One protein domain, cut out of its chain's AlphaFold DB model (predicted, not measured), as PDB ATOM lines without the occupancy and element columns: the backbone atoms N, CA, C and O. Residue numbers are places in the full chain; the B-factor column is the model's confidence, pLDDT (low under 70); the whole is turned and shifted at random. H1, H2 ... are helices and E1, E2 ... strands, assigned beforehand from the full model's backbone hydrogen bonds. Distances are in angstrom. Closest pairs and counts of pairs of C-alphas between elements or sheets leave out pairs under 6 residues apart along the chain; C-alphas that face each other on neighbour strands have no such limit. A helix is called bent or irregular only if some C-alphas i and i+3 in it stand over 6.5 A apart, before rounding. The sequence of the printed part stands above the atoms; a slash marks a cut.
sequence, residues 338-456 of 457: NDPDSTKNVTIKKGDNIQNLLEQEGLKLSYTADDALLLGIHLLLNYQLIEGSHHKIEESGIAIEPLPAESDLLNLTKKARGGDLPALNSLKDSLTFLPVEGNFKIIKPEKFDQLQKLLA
ATOM      1  N   ASN A 338       0.659   9.647 -41.236       48.38
ATOM      2  CA  ASN A 338       1.165   8.357 -40.754       48.38
ATOM      3  C   ASN A 338       1.681   8.397 -39.313       48.38
ATOM      4  O   ASN A 338       2.043   7.351 -38.779       48.38
ATOM      5  N   ASP A 339       1.667   9.563 -38.667       59.09
ATOM      6  CA  ASP A 339       1.818   9.676 -37.223       59.09
ATOM      7  C   ASP A 339       0.594   9.015 -36.557       59.09
ATOM      8  O   ASP A 339      -0.532   9.517 -36.692       59.09
ATOM      9  N   PRO A 340       0.769   7.883 -35.847       58.31
ATOM     10  CA  PRO A 340      -0.339   7.187 -35.199       58.31
ATOM     11  C   PRO A 340      -1.041   8.069 -34.158       58.31
ATOM     12  O   PRO A 340      -2.229   7.871 -33.906       58.31
ATOM     13  N   ASP A 341      -0.360   9.087 -33.620       73.62
ATOM     14  CA  ASP A 341      -0.942  10.052 -32.693       73.62
ATOM     15  C   ASP A 341      -1.677  11.200 -33.393       73.62
ATOM     16  O   ASP A 341      -2.311  12.013 -32.716       73.62
ATOM     17  N   SER A 342      -1.637  11.293 -34.723       69.62
ATOM     18  CA  SER A 342      -2.287  12.379 -35.463       69.62
ATOM     19  C   SER A 342      -3.738  12.108 -35.838       69.62
ATOM     20  O   SER A 342      -4.467  13.031 -36.205       69.62
ATOM     21  N   THR A 343      -4.185  10.862 -35.697       79.62
ATOM     22  CA  THR A 343      -5.555  10.462 -36.016       79.62
ATOM     23  C   THR A 343      -6.226   9.757 -34.842       79.62
ATOM     24  O   THR A 343      -5.583   9.328 -33.884       79.62
ATOM     25  N   LYS A 344      -7.552   9.676 -34.892       84.12
ATOM     26  CA  LYS A 344      -8.397   8.972 -33.935       84.12
ATOM     27  C   LYS A 344      -9.422   8.160 -34.711       84.12
ATOM     28  O   LYS A 344     -10.059   8.673 -35.623       84.12
ATOM     29  N   ASN A 345      -9.603   6.903 -34.329       83.19
ATOM     30  CA  ASN A 345     -10.677   6.081 -34.873       83.19
ATOM     31  C   ASN A 345     -11.978   6.369 -34.116       83.19
ATOM     32  O   ASN A 345     -12.011   6.296 -32.886       83.19
ATOM     33  N   VAL A 346     -13.044   6.660 -34.855       86.44
ATOM     34  CA  VAL A 346     -14.399   6.874 -34.345       86.44
ATOM     35  C   VAL A 346     -15.322   5.834 -34.962       86.44
ATOM     36  O   VAL A 346     -15.334   5.630 -36.173       86.44
ATOM     37  N   THR A 347     -16.091   5.140 -34.130       85.69
ATOM     38  CA  THR A 347     -17.041   4.132 -34.610       85.69
ATOM     39  C   THR A 347     -18.244   4.801 -35.268       85.69
ATOM     40  O   THR A 347     -18.915   5.610 -34.628       85.69
ATOM     41  N   ILE A 348     -18.543   4.411 -36.508       79.62
ATOM     42  CA  ILE A 348     -19.704   4.879 -37.270       79.62
ATOM     43  C   ILE A 348     -20.961   4.181 -36.748       79.62
ATOM     44  O   ILE A 348     -21.067   2.951 -36.781       79.62
ATOM     45  N   LYS A 349     -21.931   4.968 -36.285       82.12
ATOM     46  CA  LYS A 349     -23.254   4.504 -35.866       82.12
ATOM     47  C   LYS A 349     -24.275   4.742 -36.969       82.12
ATOM     48  O   LYS A 349     -24.139   5.605 -37.833       82.12
ATOM     49  N   LYS A 350     -25.364   3.979 -36.918       76.12
ATOM     50  CA  LYS A 350     -26.490   4.166 -37.833       76.12
ATOM     51  C   LYS A 350     -27.051   5.590 -37.711       76.12
ATOM     52  O   LYS A 350     -27.482   5.984 -36.630       76.12
ATOM     53  N   GLY A 351     -27.115   6.302 -38.836       74.19
ATOM     54  CA  GLY A 351     -27.592   7.687 -38.905       74.19
ATOM     55  C   GLY A 351     -26.497   8.744 -38.738       74.19
ATOM     56  O   GLY A 351     -26.804   9.932 -38.839       74.19
ATOM     57  N   ASP A 352     -25.244   8.336 -38.520       79.50
ATOM     58  CA  ASP A 352     -24.115   9.257 -38.586       79.50
ATOM     59  C   ASP A 352     -23.907   9.749 -40.022       79.50
ATOM     60  O   ASP A 352     -24.134   9.036 -40.999       79.50
ATOM     61  N   ASN A 353     -23.460  10.995 -40.133       82.62
ATOM     62  CA  ASN A 353     -22.999  11.603 -41.371       82.62
ATOM     63  C   ASN A 353     -21.631  12.252 -41.114       82.62
ATOM     64  O   ASN A 353     -21.225  12.422 -39.960       82.62
ATOM     65  N   ILE A 354     -20.926  12.626 -42.182       84.44
ATOM     66  CA  ILE A 354     -19.573  13.175 -42.063       84.44
ATOM     67  C   ILE A 354     -19.519  14.442 -41.197       84.44
ATOM     68  O   ILE A 354     -18.599  14.597 -40.401       84.44
ATOM     69  N   GLN A 355     -20.531  15.312 -41.275       84.44
ATOM     70  CA  GLN A 355     -20.594  16.521 -40.454       84.44
ATOM     71  C   GLN A 355     -20.673  16.188 -38.965       84.44
ATOM     72  O   GLN A 355     -19.888  16.713 -38.185       84.44
ATOM     73  N   ASN A 356     -21.567  15.278 -38.580       85.75
ATOM     74  CA  ASN A 356     -21.748  14.861 -37.194       85.75
ATOM     75  C   ASN A 356     -20.467  14.234 -36.631       85.75
ATOM     76  O   ASN A 356     -20.106  14.511 -35.488       85.75
ATOM     77  N   LEU A 357     -19.785  13.399 -37.423       87.25
ATOM     78  CA  LEU A 357     -18.546  12.741 -37.009       87.25
ATOM     79  C   LEU A 357     -17.412  13.747 -36.784       87.25
ATOM     80  O   LEU A 357     -16.721  13.671 -35.772       87.25
ATOM     81  N   LEU A 358     -17.243  14.706 -37.697       86.19
ATOM     82  CA  LEU A 358     -16.206  15.731 -37.579       86.19
ATOM     83  C   LEU A 358     -16.507  16.722 -36.446       86.19
ATOM     84  O   LEU A 358     -15.620  17.026 -35.647       86.19
ATOM     85  N   GLU A 359     -17.758  17.175 -36.314       87.56
ATOM     86  CA  GLU A 359     -18.147  18.149 -35.287       87.56
ATOM     87  C   GLU A 359     -17.985  17.589 -33.867       87.56
ATOM     88  O   GLU A 359     -17.566  18.321 -32.968       87.56
ATOM     89  N   GLN A 360     -18.245  16.292 -33.659       86.88
ATOM     90  CA  GLN A 360     -18.008  15.613 -32.376       86.88
ATOM     91  C   GLN A 360     -16.533  15.627 -31.954       86.88
ATOM     92  O   GLN A 360     -16.238  15.617 -30.759       86.88
ATOM     93  N   GLU A 361     -15.617  15.694 -32.920       85.69
ATOM     94  CA  GLU A 361     -14.176  15.786 -32.690       85.69
ATOM     95  C   GLU A 361     -13.650  17.230 -32.784       85.69
ATOM     96  O   GLU A 361     -12.444  17.449 -32.754       85.69
ATOM     97  N   GLY A 362     -14.535  18.232 -32.851       84.38
ATOM     98  CA  GLY A 362     -14.164  19.652 -32.861       84.38
ATOM     99  C   GLY A 362     -13.783  20.214 -34.234       84.38
ATOM    100  O   GLY A 362     -13.302  21.344 -34.311       84.38
ATOM    101  N   LEU A 363     -14.017  19.467 -35.316       82.12
ATOM    102  CA  LEU A 363     -13.796  19.894 -36.698       82.12
ATOM    103  C   LEU A 363     -15.128  20.302 -37.332       82.12
ATOM    104  O   LEU A 363     -16.026  19.484 -37.502       82.12
ATOM    105  N   LYS A 364     -15.278  21.578 -37.689       84.19
ATOM    106  CA  LYS A 364     -16.541  22.101 -38.220       84.19
ATOM    107  C   LYS A 364     -16.486  22.244 -39.736       84.19
ATOM    108  O   LYS A 364     -15.589  22.909 -40.239       84.19
ATOM    109  N   LEU A 365     -17.482  21.691 -40.431       81.00
ATOM    110  CA  LEU A 365     -17.677  21.901 -41.865       81.00
ATOM    111  C   LEU A 365     -18.552  23.135 -42.118       81.00
ATOM    112  O   LEU A 365     -19.635  23.270 -41.548       81.00
ATOM    113  N   SER A 366     -18.101  24.021 -43.003       79.00
ATOM    114  CA  SER A 366     -18.900  25.138 -43.538       79.00
ATOM    115  C   SER A 366     -19.438  24.896 -44.957       79.00
ATOM    116  O   SER A 366     -20.221  25.693 -45.471       79.00
ATOM    117  N   TYR A 367     -19.045  23.774 -45.565       73.12
ATOM    118  CA  TYR A 367     -19.261  23.370 -46.951       73.12
ATOM    119  C   TYR A 367     -18.806  24.385 -48.013       73.12
ATOM    120  O   TYR A 367     -19.345  24.398 -49.126       73.12
ATOM    121  N   THR A 368     -17.787  25.182 -47.699       76.25
ATOM    122  CA  THR A 368     -17.147  26.135 -48.618       76.25
ATOM    123  C   THR A 368     -15.848  25.559 -49.193       76.25
ATOM    124  O   THR A 368     -15.452  24.435 -48.878       76.25
ATOM    125  N   ALA A 369     -15.162  26.327 -50.045       67.44
ATOM    126  CA  ALA A 369     -13.836  25.962 -50.550       67.44
ATOM    127  C   ALA A 369     -12.797  25.758 -49.425       67.44
ATOM    128  O   ALA A 369     -11.850  24.992 -49.603       67.44
ATOM    129  N   ASP A 370     -12.994  26.381 -48.256       75.12
ATOM    130  CA  ASP A 370     -12.099  26.242 -47.100       75.12
ATOM    131  C   ASP A 370     -12.139  24.824 -46.506       75.12
ATOM    132  O   ASP A 370     -11.150  24.346 -45.945       75.12
ATOM    133  N   ASP A 371     -13.246  24.103 -46.702       77.12
ATOM    134  CA  ASP A 371     -13.418  22.725 -46.237       77.12
ATOM    135  C   ASP A 371     -12.805  21.687 -47.181       77.12
ATOM    136  O   ASP A 371     -12.699  20.517 -46.817       77.12
ATOM    137  N   ALA A 372     -12.375  22.080 -48.385       70.69
ATOM    138  CA  ALA A 372     -11.863  21.154 -49.395       70.69
ATOM    139  C   ALA A 372     -10.711  20.292 -48.862       70.69
ATOM    140  O   ALA A 372     -10.695  19.080 -49.056       70.69
ATOM    141  N   LEU A 373      -9.773  20.913 -48.142       69.94
ATOM    142  CA  LEU A 373      -8.646  20.209 -47.531       69.94
ATOM    143  C   LEU A 373      -9.113  19.229 -46.448       69.94
ATOM    144  O   LEU A 373      -8.599  18.116 -46.366       69.94
ATOM    145  N   LEU A 374     -10.088  19.640 -45.634       77.75
ATOM    146  CA  LEU A 374     -10.647  18.805 -44.576       77.75
ATOM    147  C   LEU A 374     -11.321  17.564 -45.170       77.75
ATOM    148  O   LEU A 374     -11.037  16.449 -44.739       77.75
ATOM    149  N   LEU A 375     -12.161  17.749 -46.188       78.06
ATOM    150  CA  LEU A 375     -12.868  16.671 -46.880       78.06
ATOM    151  C   LEU A 375     -11.898  15.738 -47.614       78.06
ATOM    152  O   LEU A 375     -11.961  14.526 -47.430       78.06
ATOM    153  N   GLY A 376     -10.950  16.291 -48.373       68.81
ATOM    154  CA  GLY A 376      -9.962  15.512 -49.122       68.81
ATOM    155  C   GLY A 376      -9.103  14.611 -48.235       68.81
ATOM    156  O   GLY A 376      -8.885  13.447 -48.559       68.81
ATOM    157  N   ILE A 377      -8.670  15.110 -47.073       71.00
ATOM    158  CA  ILE A 377      -7.900  14.314 -46.105       71.00
ATOM    159  C   ILE A 377      -8.736  13.181 -45.522       71.00
ATOM    160  O   ILE A 377      -8.248  12.058 -45.423       71.00
ATOM    161  N   HIS A 378      -9.979  13.452 -45.128       77.75
ATOM    162  CA  HIS A 378     -10.829  12.418 -44.537       77.75
ATOM    163  C   HIS A 378     -11.251  11.364 -45.558       77.75
ATOM    164  O   HIS A 378     -11.354  10.197 -45.191       77.75
ATOM    165  N   LEU A 379     -11.424  11.743 -46.824       76.38
ATOM    166  CA  LEU A 379     -11.638  10.800 -47.916       76.38
ATOM    167  C   LEU A 379     -10.400   9.922 -48.139       76.38
ATOM    168  O   LEU A 379     -10.527   8.705 -48.172       76.38
ATOM    169  N   LEU A 380      -9.200  10.511 -48.178       69.75
ATOM    170  CA  LEU A 380      -7.946   9.767 -48.327       69.75
ATOM    171  C   LEU A 380      -7.696   8.801 -47.156       69.75
ATOM    172  O   LEU A 380      -7.394   7.630 -47.359       69.75
ATOM    173  N   LEU A 381      -7.864   9.264 -45.913       69.94
ATOM    174  CA  LEU A 381      -7.657   8.450 -44.709       69.94
ATOM    175  C   LEU A 381      -8.616   7.256 -44.603       69.94
ATOM    176  O   LEU A 381      -8.312   6.298 -43.890       69.94
ATOM    177  N   ASN A 382      -9.769   7.332 -45.271       74.00
ATOM    178  CA  ASN A 382     -10.846   6.350 -45.190       74.00
ATOM    179  C   ASN A 382     -11.198   5.748 -46.554       74.00
ATOM    180  O   ASN A 382     -12.276   5.171 -46.691       74.00
ATOM    181  N   TYR A 383     -10.313   5.861 -47.546       73.69
ATOM    182  CA  TYR A 383     -10.639   5.555 -48.937       73.69
ATOM    183  C   TYR A 383     -11.199   4.141 -49.111       73.69
ATOM    184  O   TYR A 383     -12.321   3.983 -49.570       73.69
ATOM    185  N   GLN A 384     -10.494   3.126 -48.605       74.06
ATOM    186  CA  GLN A 384     -10.927   1.721 -48.668       74.06
ATOM    187  C   GLN A 384     -12.282   1.470 -47.984       74.06
ATOM    188  O   GLN A 384     -13.079   0.646 -48.430       74.06
ATOM    189  N   LEU A 385     -12.552   2.170 -46.875       77.50
ATOM    190  CA  LEU A 385     -13.815   2.050 -46.146       77.50
ATOM    191  C   LEU A 385     -14.979   2.630 -46.963       77.50
ATOM    192  O   LEU A 385     -16.077   2.074 -46.959       77.50
ATOM    193  N   ILE A 386     -14.730   3.748 -47.645       81.94
ATOM    194  CA  ILE A 386     -15.706   4.466 -48.467       81.94
ATOM    195  C   ILE A 386     -15.929   3.732 -49.791       81.94
ATOM    196  O   ILE A 386     -17.075   3.494 -50.153       81.94
ATOM    197  N   GLU A 387     -14.869   3.280 -50.454       80.44
ATOM    198  CA  GLU A 387     -14.908   2.442 -51.658       80.44
ATOM    199  C   GLU A 387     -15.754   1.187 -51.442       80.44
ATOM    200  O   GLU A 387     -16.700   0.930 -52.184       80.44
ATOM    201  N   GLY A 388     -15.519   0.463 -50.343       74.69
ATOM    202  CA  GLY A 388     -16.338  -0.695 -49.993       74.69
ATOM    203  C   GLY A 388     -17.812  -0.364 -49.712       74.69
ATOM    204  O   GLY A 388     -18.664  -1.243 -49.826       74.69
ATOM    205  N   SER A 389     -18.135   0.875 -49.329       78.69
ATOM    206  CA  SER A 389     -19.517   1.346 -49.150       78.69
ATOM    207  C   SER A 389     -20.167   1.695 -50.491       78.69
ATOM    208  O   SER A 389     -21.287   1.261 -50.753       78.69
ATOM    209  N   HIS A 390     -19.444   2.402 -51.361       78.56
ATOM    210  CA  HIS A 390     -19.891   2.754 -52.711       78.56
ATOM    211  C   HIS A 390     -20.177   1.501 -53.541       78.56
ATOM    212  O   HIS A 390     -21.291   1.362 -54.041       78.56
ATOM    213  N   HIS A 391     -19.271   0.520 -53.551       76.94
ATOM    214  CA  HIS A 391     -19.499  -0.748 -54.252       76.94
ATOM    215  C   HIS A 391     -20.751  -1.491 -53.773       76.94
ATOM    216  O   HIS A 391     -21.533  -1.970 -54.587       76.94
ATOM    217  N   LYS A 392     -21.017  -1.541 -52.462       72.19
ATOM    218  CA  LYS A 392     -22.240  -2.183 -51.937       72.19
ATOM    219  C   LYS A 392     -23.518  -1.475 -52.389       72.19
ATOM    220  O   LYS A 392     -24.566  -2.110 -52.521       72.19
ATOM    221  N   ILE A 393     -23.460  -0.160 -52.572       67.94
ATOM    222  CA  ILE A 393     -24.593   0.646 -53.034       67.94
ATOM    223  C   ILE A 393     -24.813   0.435 -54.536       67.94
ATOM    224  O   ILE A 393     -25.956   0.214 -54.948       67.94
ATOM    225  N   GLU A 394     -23.737   0.404 -55.323       68.75
ATOM    226  CA  GLU A 394     -23.768   0.054 -56.749       68.75
ATOM    227  C   GLU A 394     -24.327  -1.360 -56.969       68.75
ATOM    228  O   GLU A 394     -25.259  -1.544 -57.753       68.75
ATOM    229  N   GLU A 395     -23.847  -2.352 -56.209       71.06
ATOM    230  CA  GLU A 395     -24.352  -3.737 -56.218       71.06
ATOM    231  C   GLU A 395     -25.841  -3.822 -55.849       71.06
ATOM    232  O   GLU A 395     -26.558  -4.715 -56.305       71.06
ATOM    233  N   SER A 396     -26.333  -2.874 -55.046       61.28
ATOM    234  CA  SER A 396     -27.749  -2.769 -54.676       61.28
ATOM    235  C   SER A 396     -28.615  -2.126 -55.770       61.28
ATOM    236  O   SER A 396     -29.824  -1.968 -55.580       61.28
ATOM    237  N   GLY A 397     -28.027  -1.754 -56.912       56.28
ATOM    238  CA  GLY A 397     -28.718  -1.149 -58.050       56.28
ATOM    239  C   GLY A 397     -29.072   0.326 -57.854       56.28
ATOM    240  O   GLY A 397     -29.930   0.849 -58.567       56.28
ATOM    241  N   ILE A 398     -28.452   0.999 -56.880       55.25
ATOM    242  CA  ILE A 398     -28.630   2.433 -56.649       55.25
ATOM    243  C   ILE A 398     -27.581   3.171 -57.479       55.25
ATOM    244  O   ILE A 398     -26.384   2.987 -57.280       55.25
ATOM    245  N   ALA A 399     -28.038   4.023 -58.395       68.06
ATOM    246  CA  ALA A 399     -27.152   4.895 -59.154       68.06
ATOM    247  C   ALA A 399     -26.557   5.966 -58.227       68.06
ATOM    248  O   ALA A 399     -27.295   6.776 -57.658       68.06
ATOM    249  N   ILE A 400     -25.235   5.957 -58.091       64.56
ATOM    250  CA  ILE A 400     -24.453   6.957 -57.361       64.56
ATOM    251  C   ILE A 400     -23.370   7.528 -58.274       64.56
ATOM    252  O   ILE A 400     -23.040   6.927 -59.296       64.56
ATOM    253  N   GLU A 401     -22.845   8.703 -57.926       70.62
ATOM    254  CA  GLU A 401     -21.641   9.192 -58.594       70.62
ATOM    255  C   GLU A 401     -20.472   8.239 -58.314       70.62
ATOM    256  O   GLU A 401     -20.323   7.792 -57.173       70.62
ATOM    257  N   PRO A 402     -19.646   7.937 -59.330       71.31
ATOM    258  CA  PRO A 402     -18.498   7.069 -59.149       71.31
ATOM    259  C   PRO A 402     -17.515   7.703 -58.166       71.31
ATOM    260  O   PRO A 402     -17.205   8.897 -58.248       71.31
ATOM    261  N   LEU A 403     -17.003   6.884 -57.245       78.25
ATOM    262  CA  LEU A 403     -15.972   7.315 -56.313       78.25
ATOM    263  C   LEU A 403     -14.727   7.768 -57.103       78.25
ATOM    264  O   LEU A 403     -14.226   7.003 -57.932       78.25
ATOM    265  N   PRO A 404     -14.193   8.982 -56.867       72.12
ATOM    266  CA  PRO A 404     -12.965   9.426 -57.511       72.12
ATOM    267  C   PRO A 404     -11.807   8.501 -57.147       72.12
ATOM    268  O   PRO A 404     -11.659   8.158 -55.977       72.12
ATOM    269  N   ALA A 405     -10.952   8.163 -58.112       64.94
ATOM    270  CA  ALA A 405      -9.792   7.317 -57.857       64.94
ATOM    271  C   ALA A 405      -8.871   7.920 -56.780       64.94
ATOM    272  O   ALA A 405      -8.629   9.132 -56.759       64.94
ATOM    273  N   GLU A 406      -8.288   7.069 -55.927       53.38
ATOM    274  CA  GLU A 406      -7.399   7.492 -54.832       53.38
ATOM    275  C   GLU A 406      -6.248   8.387 -55.329       53.38
ATOM    276  O   GLU A 406      -5.896   9.383 -54.692       53.38
ATOM    277  N   SER A 407      -5.704   8.081 -56.513       51.62
ATOM    278  CA  SER A 407      -4.636   8.848 -57.166       51.62
ATOM    279  C   SER A 407      -5.030  10.283 -57.527       51.62
ATOM    280  O   SER A 407      -4.167  11.161 -57.566       51.62
ATOM    281  N   ASP A 408      -6.318  10.545 -57.754       59.31
ATOM    282  CA  ASP A 408      -6.822  11.839 -58.221       59.31
ATOM    283  C   ASP A 408      -7.292  12.751 -57.083       59.31
ATOM    284  O   ASP A 408      -7.450  13.963 -57.278       59.31
ATOM    285  N   LEU A 409      -7.448  12.214 -55.868       58.47
ATOM    286  CA  LEU A 409      -7.974  12.941 -54.708       58.47
ATOM    287  C   LEU A 409      -7.185  14.203 -54.374       58.47
ATOM    288  O   LEU A 409      -7.769  15.226 -54.006       58.47
ATOM    289  N   LEU A 410      -5.861  14.170 -54.523       58.66
ATOM    290  CA  LEU A 410      -5.017  15.332 -54.252       58.66
ATOM    291  C   LEU A 410      -5.297  16.473 -55.241       58.66
ATOM    292  O   LEU A 410      -5.396  17.638 -54.850       58.66
ATOM    293  N   ASN A 411      -5.446  16.139 -56.524       60.97
ATOM    294  CA  ASN A 411      -5.769  17.109 -57.564       60.97
ATOM    295  C   ASN A 411      -7.188  17.659 -57.373       60.97
ATOM    296  O   ASN A 411      -7.399  18.870 -57.450       60.97
ATOM    297  N   LEU A 412      -8.141  16.783 -57.050       63.84
ATOM    298  CA  LEU A 412      -9.527  17.145 -56.766       63.84
ATOM    299  C   LEU A 412      -9.624  18.108 -55.571       63.84
ATOM    300  O   LEU A 412     -10.234  19.170 -55.669       63.84
ATOM    301  N   THR A 413      -8.908  17.806 -54.486       63.81
ATOM    302  CA  THR A 413      -8.784  18.663 -53.293       63.81
ATOM    303  C   THR A 413      -8.220  20.038 -53.635       63.81
ATOM    304  O   THR A 413      -8.711  21.063 -53.156       63.81
ATOM    305  N   LYS A 414      -7.200  20.089 -54.497       65.69
ATOM    306  CA  LYS A 414      -6.580  21.344 -54.925       65.69
ATOM    307  C   LYS A 414      -7.533  22.198 -55.760       65.69
ATOM    308  O   LYS A 414      -7.613  23.403 -55.523       65.69
ATOM    309  N   LYS A 415      -8.251  21.592 -56.710       64.69
ATOM    310  CA  LYS A 415      -9.267  22.283 -57.517       64.69
ATOM    311  C   LYS A 415     -10.373  22.847 -56.628       64.69
ATOM    312  O   LYS A 415     -10.657  24.040 -56.705       64.69
ATOM    313  N   ALA A 416     -10.905  22.032 -55.718       69.94
ATOM    314  CA  ALA A 416     -11.937  22.442 -54.769       69.94
ATOM    315  C   ALA A 416     -11.482  23.613 -53.879       69.94
ATOM    316  O   ALA A 416     -12.203  24.600 -53.737       69.94
ATOM    317  N   ARG A 417     -10.246  23.569 -53.359       71.06
ATOM    318  CA  ARG A 417      -9.640  24.684 -52.603       71.06
ATOM    319  C   ARG A 417      -9.463  25.943 -53.459       71.06
ATOM    320  O   ARG A 417      -9.535  27.053 -52.945       71.06
ATOM    321  N   GLY A 418      -9.238  25.779 -54.763       70.31
ATOM    322  CA  GLY A 418      -9.177  26.860 -55.749       70.31
ATOM    323  C   GLY A 418     -10.536  27.462 -56.128       70.31
ATOM    324  O   GLY A 418     -10.567  28.372 -56.952       70.31
ATOM    325  N   GLY A 419     -11.641  26.979 -55.545       69.94
ATOM    326  CA  GLY A 419     -12.998  27.459 -55.813       69.94
ATOM    327  C   GLY A 419     -13.745  26.692 -56.909       69.94
ATOM    328  O   GLY A 419     -14.814  27.133 -57.327       69.94
ATOM    329  N   ASP A 420     -13.215  25.557 -57.375       75.50
ATOM    330  CA  ASP A 420     -13.911  24.665 -58.309       75.50
ATOM    331  C   ASP A 420     -15.072  23.957 -57.590       75.50
ATOM    332  O   ASP A 420     -14.877  23.062 -56.761       75.50
ATOM    333  N   LEU A 421     -16.294  24.403 -57.887       77.31
ATOM    334  CA  LEU A 421     -17.511  23.903 -57.254       77.31
ATOM    335  C   LEU A 421     -17.814  22.431 -57.607       77.31
ATOM    336  O   LEU A 421     -18.108  21.679 -56.677       77.31
ATOM    337  N   PRO A 422     -17.708  21.977 -58.875       82.69
ATOM    338  CA  PRO A 422     -17.771  20.552 -59.209       82.69
ATOM    339  C   PRO A 422     -16.798  19.685 -58.405       82.69
ATOM    340  O   PRO A 422     -17.202  18.666 -57.848       82.69
ATOM    341  N   ALA A 423     -15.536  20.105 -58.280       71.38
ATOM    342  CA  ALA A 423     -14.550  19.355 -57.505       71.38
ATOM    343  C   ALA A 423     -14.920  19.286 -56.015       71.38
ATOM    344  O   ALA A 423     -14.776  18.244 -55.377       71.38
ATOM    345  N   LEU A 424     -15.424  20.390 -55.459       79.56
ATOM    346  CA  LEU A 424     -15.893  20.442 -54.078       79.56
ATOM    347  C   LEU A 424     -17.117  19.542 -53.851       79.56
ATOM    348  O   LEU A 424     -17.202  18.898 -52.807       79.56
ATOM    349  N   ASN A 425     -18.052  19.488 -54.801       82.00
ATOM    350  CA  ASN A 425     -19.226  18.616 -54.713       82.00
ATOM    351  C   ASN A 425     -18.824  17.143 -54.771       82.00
ATOM    352  O   ASN A 425     -19.195  16.402 -53.873       82.00
ATOM    353  N   SER A 426     -17.938  16.762 -55.692       82.62
ATOM    354  CA  SER A 426     -17.433  15.387 -55.780       82.62
ATOM    355  C   SER A 426     -16.784  14.908 -54.468       82.62
ATOM    356  O   SER A 426     -17.036  13.790 -54.015       82.62
ATOM    357  N   LEU A 427     -16.022  15.771 -53.776       79.62
ATOM    358  CA  LEU A 427     -15.477  15.456 -52.443       79.62
ATOM    359  C   LEU A 427     -16.567  15.262 -51.380       79.62
ATOM    360  O   LEU A 427     -16.430  14.399 -50.512       79.62
ATOM    361  N   LYS A 428     -17.632  16.072 -51.420       84.50
ATOM    362  CA  LYS A 428     -18.770  15.951 -50.496       84.50
ATOM    363  C   LYS A 428     -19.539  14.660 -50.762       84.50
ATOM    364  O   LYS A 428     -19.765  13.900 -49.825       84.50
ATOM    365  N   ASP A 429     -19.875  14.406 -52.022       82.81
ATOM    366  CA  ASP A 429     -20.696  13.278 -52.453       82.81
ATOM    367  C   ASP A 429     -20.005  11.939 -52.175       82.81
ATOM    368  O   ASP A 429     -20.632  11.007 -51.667       82.81
ATOM    369  N   SER A 430     -18.680  11.888 -52.341       82.88
ATOM    370  CA  SER A 430     -17.857  10.735 -51.957       82.88
ATOM    371  C   SER A 430     -18.003  10.363 -50.476       82.88
ATOM    372  O   SER A 430     -18.021   9.184 -50.126       82.88
ATOM    373  N   LEU A 431     -18.150  11.358 -49.594       81.56
ATOM    374  CA  LEU A 431     -18.268  11.182 -48.141       81.56
ATOM    375  C   LEU A 431     -19.719  11.047 -47.650       81.56
ATOM    376  O   LEU A 431     -19.945  10.890 -46.448       81.56
ATOM    377  N   THR A 432     -20.703  11.085 -48.551       80.31
ATOM    378  CA  THR A 432     -22.128  10.959 -48.209       80.31
ATOM    379  C   THR A 432     -22.476   9.557 -47.708       80.31
ATOM    380  O   THR A 432     -23.296   9.401 -46.801       80.31
ATOM    381  N   PHE A 433     -21.838   8.528 -48.266       73.88
ATOM    382  CA  PHE A 433     -22.200   7.132 -48.031       73.88
ATOM    383  C   PHE A 433     -21.263   6.439 -47.042       73.88
ATOM    384  O   PHE A 433     -20.389   5.656 -47.415       73.88
ATOM    385  N   LEU A 434     -21.474   6.700 -45.753       76.06
ATOM    386  CA  LEU A 434     -20.738   6.024 -44.687       76.06
ATOM    387  C   LEU A 434     -21.313   4.620 -44.418       76.06
ATOM    388  O   LEU A 434     -22.534   4.478 -44.288       76.06
ATOM    389  N   PRO A 435     -20.472   3.575 -44.295       72.62
ATOM    390  CA  PRO A 435     -20.956   2.230 -44.019       72.62
ATOM    391  C   PRO A 435     -21.527   2.122 -42.602       72.62
ATOM    392  O   PRO A 435     -21.007   2.699 -41.646       72.62
ATOM    393  N   VAL A 436     -22.593   1.334 -42.458       66.19
ATOM    394  CA  VAL A 436     -23.150   0.987 -41.145       66.19
ATOM    395  C   VAL A 436     -22.196  -0.006 -40.485       66.19
ATOM    396  O   VAL A 436     -22.030  -1.108 -40.999       66.19
ATOM    397  N   GLU A 437     -21.603   0.402 -39.360       64.19
ATOM    398  CA  GLU A 437     -20.582  -0.331 -38.592       64.19
ATOM    399  C   GLU A 437     -19.200  -0.356 -39.277       64.19
ATOM    400  O   GLU A 437     -18.899  -1.155 -40.159       64.19
ATOM    401  N   GLY A 438     -18.332   0.555 -38.829       69.75
ATOM    402  CA  GLY A 438     -16.946   0.708 -39.271       69.75
ATOM    403  C   GLY A 438     -16.206   1.709 -38.382       69.75
ATOM    404  O   GLY A 438     -16.831   2.424 -37.598       69.75
ATOM    405  N   ASN A 439     -14.878   1.760 -38.480       80.44
ATOM    406  CA  ASN A 439     -14.073   2.766 -37.785       80.44
ATOM    407  C   ASN A 439     -13.646   3.838 -38.784       80.44
ATOM    408  O   ASN A 439     -12.827   3.570 -39.658       80.44
ATOM    409  N   PHE A 440     -14.193   5.038 -38.631       82.88
ATOM    410  CA  PHE A 440     -13.813   6.209 -39.401       82.88
ATOM    411  C   PHE A 440     -12.610   6.884 -38.743       82.88
ATOM    412  O   PHE A 440     -12.647   7.248 -37.565       82.88
ATOM    413  N   LYS A 441     -11.524   7.035 -39.487       80.25
ATOM    414  CA  LYS A 441     -10.307   7.702 -39.040       80.25
ATOM    415  C   LYS A 441     -10.460   9.215 -39.216       80.25
ATOM    416  O   LYS A 441     -10.620   9.702 -40.333       80.25
ATOM    417  N   ILE A 442     -10.393   9.950 -38.110       85.31
ATOM    418  CA  ILE A 442     -10.511  11.412 -38.046       85.31
ATOM    419  C   ILE A 442      -9.160  12.007 -37.661       85.31
ATOM    420  O   ILE A 442      -8.504  11.514 -36.742       85.31
ATOM    421  N   ILE A 443      -8.720  13.055 -38.356       77.25
ATOM    422  CA  ILE A 443      -7.517  13.802 -37.965       77.25
ATOM    423  C   ILE A 443      -7.798  14.620 -36.699       77.25
ATOM    424  O   ILE A 443      -8.870  15.200 -36.558       77.25
ATOM    425  N   LYS A 444      -6.853  14.694 -35.761       85.38
ATOM    426  CA  LYS A 444      -7.045  15.530 -34.567       85.38
ATOM    427  C   LYS A 444      -7.008  17.028 -34.934       85.38
ATOM    428  O   LYS A 444      -6.173  17.407 -35.766       85.38
ATOM    429  N   PRO A 445      -7.835  17.895 -34.318       85.00
ATOM    430  CA  PRO A 445      -7.906  19.319 -34.663       85.00
ATOM    431  C   PRO A 445      -6.555  20.035 -34.634       85.00
ATOM    432  O   PRO A 445      -6.190  20.728 -35.579       85.00
ATOM    433  N   GLU A 446      -5.754  19.797 -33.597       82.31
ATOM    434  CA  GLU A 446      -4.449  20.432 -33.427       82.31
ATOM    435  C   GLU A 446      -3.447  20.055 -34.526       82.31
ATOM    436  O   GLU A 446      -2.545  20.832 -34.844       82.31
ATOM    437  N   LYS A 447      -3.603  18.868 -35.121       77.19
ATOM    438  CA  LYS A 447      -2.781  18.390 -36.238       77.19
ATOM    439  C   LYS A 447      -3.291  18.950 -37.557       77.19
ATOM    440  O   LYS A 447      -2.490  19.359 -38.393       77.19
ATOM    441  N   PHE A 448      -4.608  19.046 -37.716       76.31
ATOM    442  CA  PHE A 448      -5.212  19.705 -38.866       76.31
ATOM    443  C   PHE A 448      -4.813  21.186 -38.956       76.31
ATOM    444  O   PHE A 448      -4.398  21.640 -40.020       76.31
ATOM    445  N   ASP A 449      -4.804  21.911 -37.835       74.62
ATOM    446  CA  ASP A 449      -4.334  23.301 -37.770       74.62
ATOM    447  C   ASP A 449      -2.853  23.438 -38.158       74.62
ATOM    448  O   ASP A 449      -2.459  24.383 -38.847       74.62
ATOM    449  N   GLN A 450      -2.004  22.502 -37.715       66.69
ATOM    450  CA  GLN A 450      -0.591  22.460 -38.112       66.69
ATOM    451  C   GLN A 450      -0.455  22.252 -39.618       66.69
ATOM    452  O   GLN A 450       0.344  22.930 -40.265       66.69
ATOM    453  N   LEU A 451      -1.265  21.362 -40.186       63.81
ATOM    454  CA  LEU A 451      -1.261  21.100 -41.614       63.81
ATOM    455  C   LEU A 451      -1.700  22.314 -42.431       63.81
ATOM    456  O   LEU A 451      -1.062  22.648 -43.428       63.81
ATOM    457  N   GLN A 452      -2.762  22.996 -42.002       63.69
ATOM    458  CA  GLN A 452      -3.229  24.208 -42.665       63.69
ATOM    459  C   GLN A 452      -2.147  25.291 -42.695       63.69
ATOM    460  O   GLN A 452      -1.947  25.911 -43.737       63.69
ATOM    461  N   LYS A 453      -1.409  25.477 -41.591       64.62
ATOM    462  CA  LYS A 453      -0.280  26.422 -41.526       64.62
ATOM    463  C   LYS A 453       0.845  26.036 -42.484       64.62
ATOM    464  O   LYS A 453       1.298  26.879 -43.249       64.62
ATOM    465  N   LEU A 454       1.232  24.759 -42.508       57.09
ATOM    466  CA  LEU A 454       2.270  24.246 -43.410       57.09
ATOM    467  C   LEU A 454       1.915  24.380 -44.897       57.09
ATOM    468  O   LEU A 454       2.812  24.423 -45.729       57.09
ATOM    469  N   LEU A 455       0.622  24.402 -45.232       51.75
ATOM    470  CA  LEU A 455       0.112  24.563 -46.599       51.75
ATOM    471  C   LEU A 455      -0.234  26.019 -46.958       51.75
ATOM    472  O   LEU A 455      -0.764  26.261 -48.052       51.75
ATOM    473  N   ALA A 456      -0.034  26.958 -46.033       51.56
ATOM    474  CA  ALA A 456      -0.207  28.395 -46.233       51.56
ATOM    475  C   ALA A 456       1.139  29.141 -46.346       51.56
ATOM    476  O   ALA A 456       1.170  30.228 -46.925       51.56
TER     477      ALA A 456
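AT A GLANCE: This is residues 338 to 456 of the 457 residues of an uncharacterized protein of uncultured archaeon (UniProt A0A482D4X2). Three helices, H2, H4 and H5, pack together as a triangle, and H2 also reaches with its last turns to a small two-stranded ribbon, E1 and E2, that has H1 near it. H3 and H6 extend towards opposite ends of the longest axis. The printed part has 119 residues with six named helices and two named strands, in the order E1 H1 H2 H3 H4 H5 E2 H6; the sheet E1 - E2 is antiparallel and the class is mostly helix. The whole is compact, with a radius of gyration of the C-alphas of 13.8 A and spans of 43 by 30 by 24 A.

IN THESE COORDINATES: E1, residues 343 to 347, begins with C-alpha 343 at (-5.555, 10.462, -36.016). H1 is residues 354 to 360. H2, residues 369 to 381, begins with C-alpha 369 at (-13.836, 25.962, -50.550) and measures 19.5 A. H3 is residues 383 to 395, 18.1 A, and H4 is residues 406 to 417, 17.5 A. H5 is residues 421 to 430, 14.2 A, and E2 is residues 439 to 443. H6, residues 445 to 454, measures 14.3 A and ends with C-alpha 454 at (2.270, 24.246, -43.410). H4 is irregular, with C-alphas 407 and 410 7.1 A apart; H2 is only just irregular, with C-alphas 370 and 373 7.0 A apart.

HOW THE PARTS SIT: E1 and E2 are antiparallel, at 148 degrees; N 344 and O 442, like N 440 and O 346, are within hydrogen-bond range at 2.8 A. The closest C-alphas of H1 and E2 are those of Leu 358 and Ile 442, 7.2 A apart; those of H2 and E2 are Leu 381 and Lys 441, 6.3 A apart. H1 and H2 are near each other, with 5 pairs of C-alphas within 10 A. H2 touches H4, closest at the C-alphas of Ala 369 and Arg 417, 4.8 A, at a shallow tilt of 14 degrees, opposite ways. H2 touches H5, closest at the C-alphas of Ala 372 and Leu 424, 6.2 A, at a shallow tilt of 34 degrees, only just short of steep, the same way. H4 touches H5 with residues 412 to 417 alone, closest at the C-alphas of Ala 416 and Leu 424, 4.5 A, at a steep tilt of 46 degrees, opposite ways. H3 is close to but not clearly touching H2, about perpendicular at 86 degrees, with the closest C-alphas, Leu 379 and Ile 386, 7.5 A apart. H6 is close to but not clearly touching H2, at the C-alphas of Leu 374 and Phe 448, 7.9 A. H3 and H6 are apart. Every O i to N i+4 pair is within hydrogen-bond range in H1, H5 and H6, against 7 of 9 in H2, 8 of 9 in H3 and 6 of 8 in H4.

THE WHOLE: The two C-alphas farthest apart, Gly 397 and Lys 453, are 42.9 A from each other. The printed part has no cut and no long link. The mean pLDDT of the printed part is 73.7; 39 residues are under 70, among them 405 to 416 and 450 to 456.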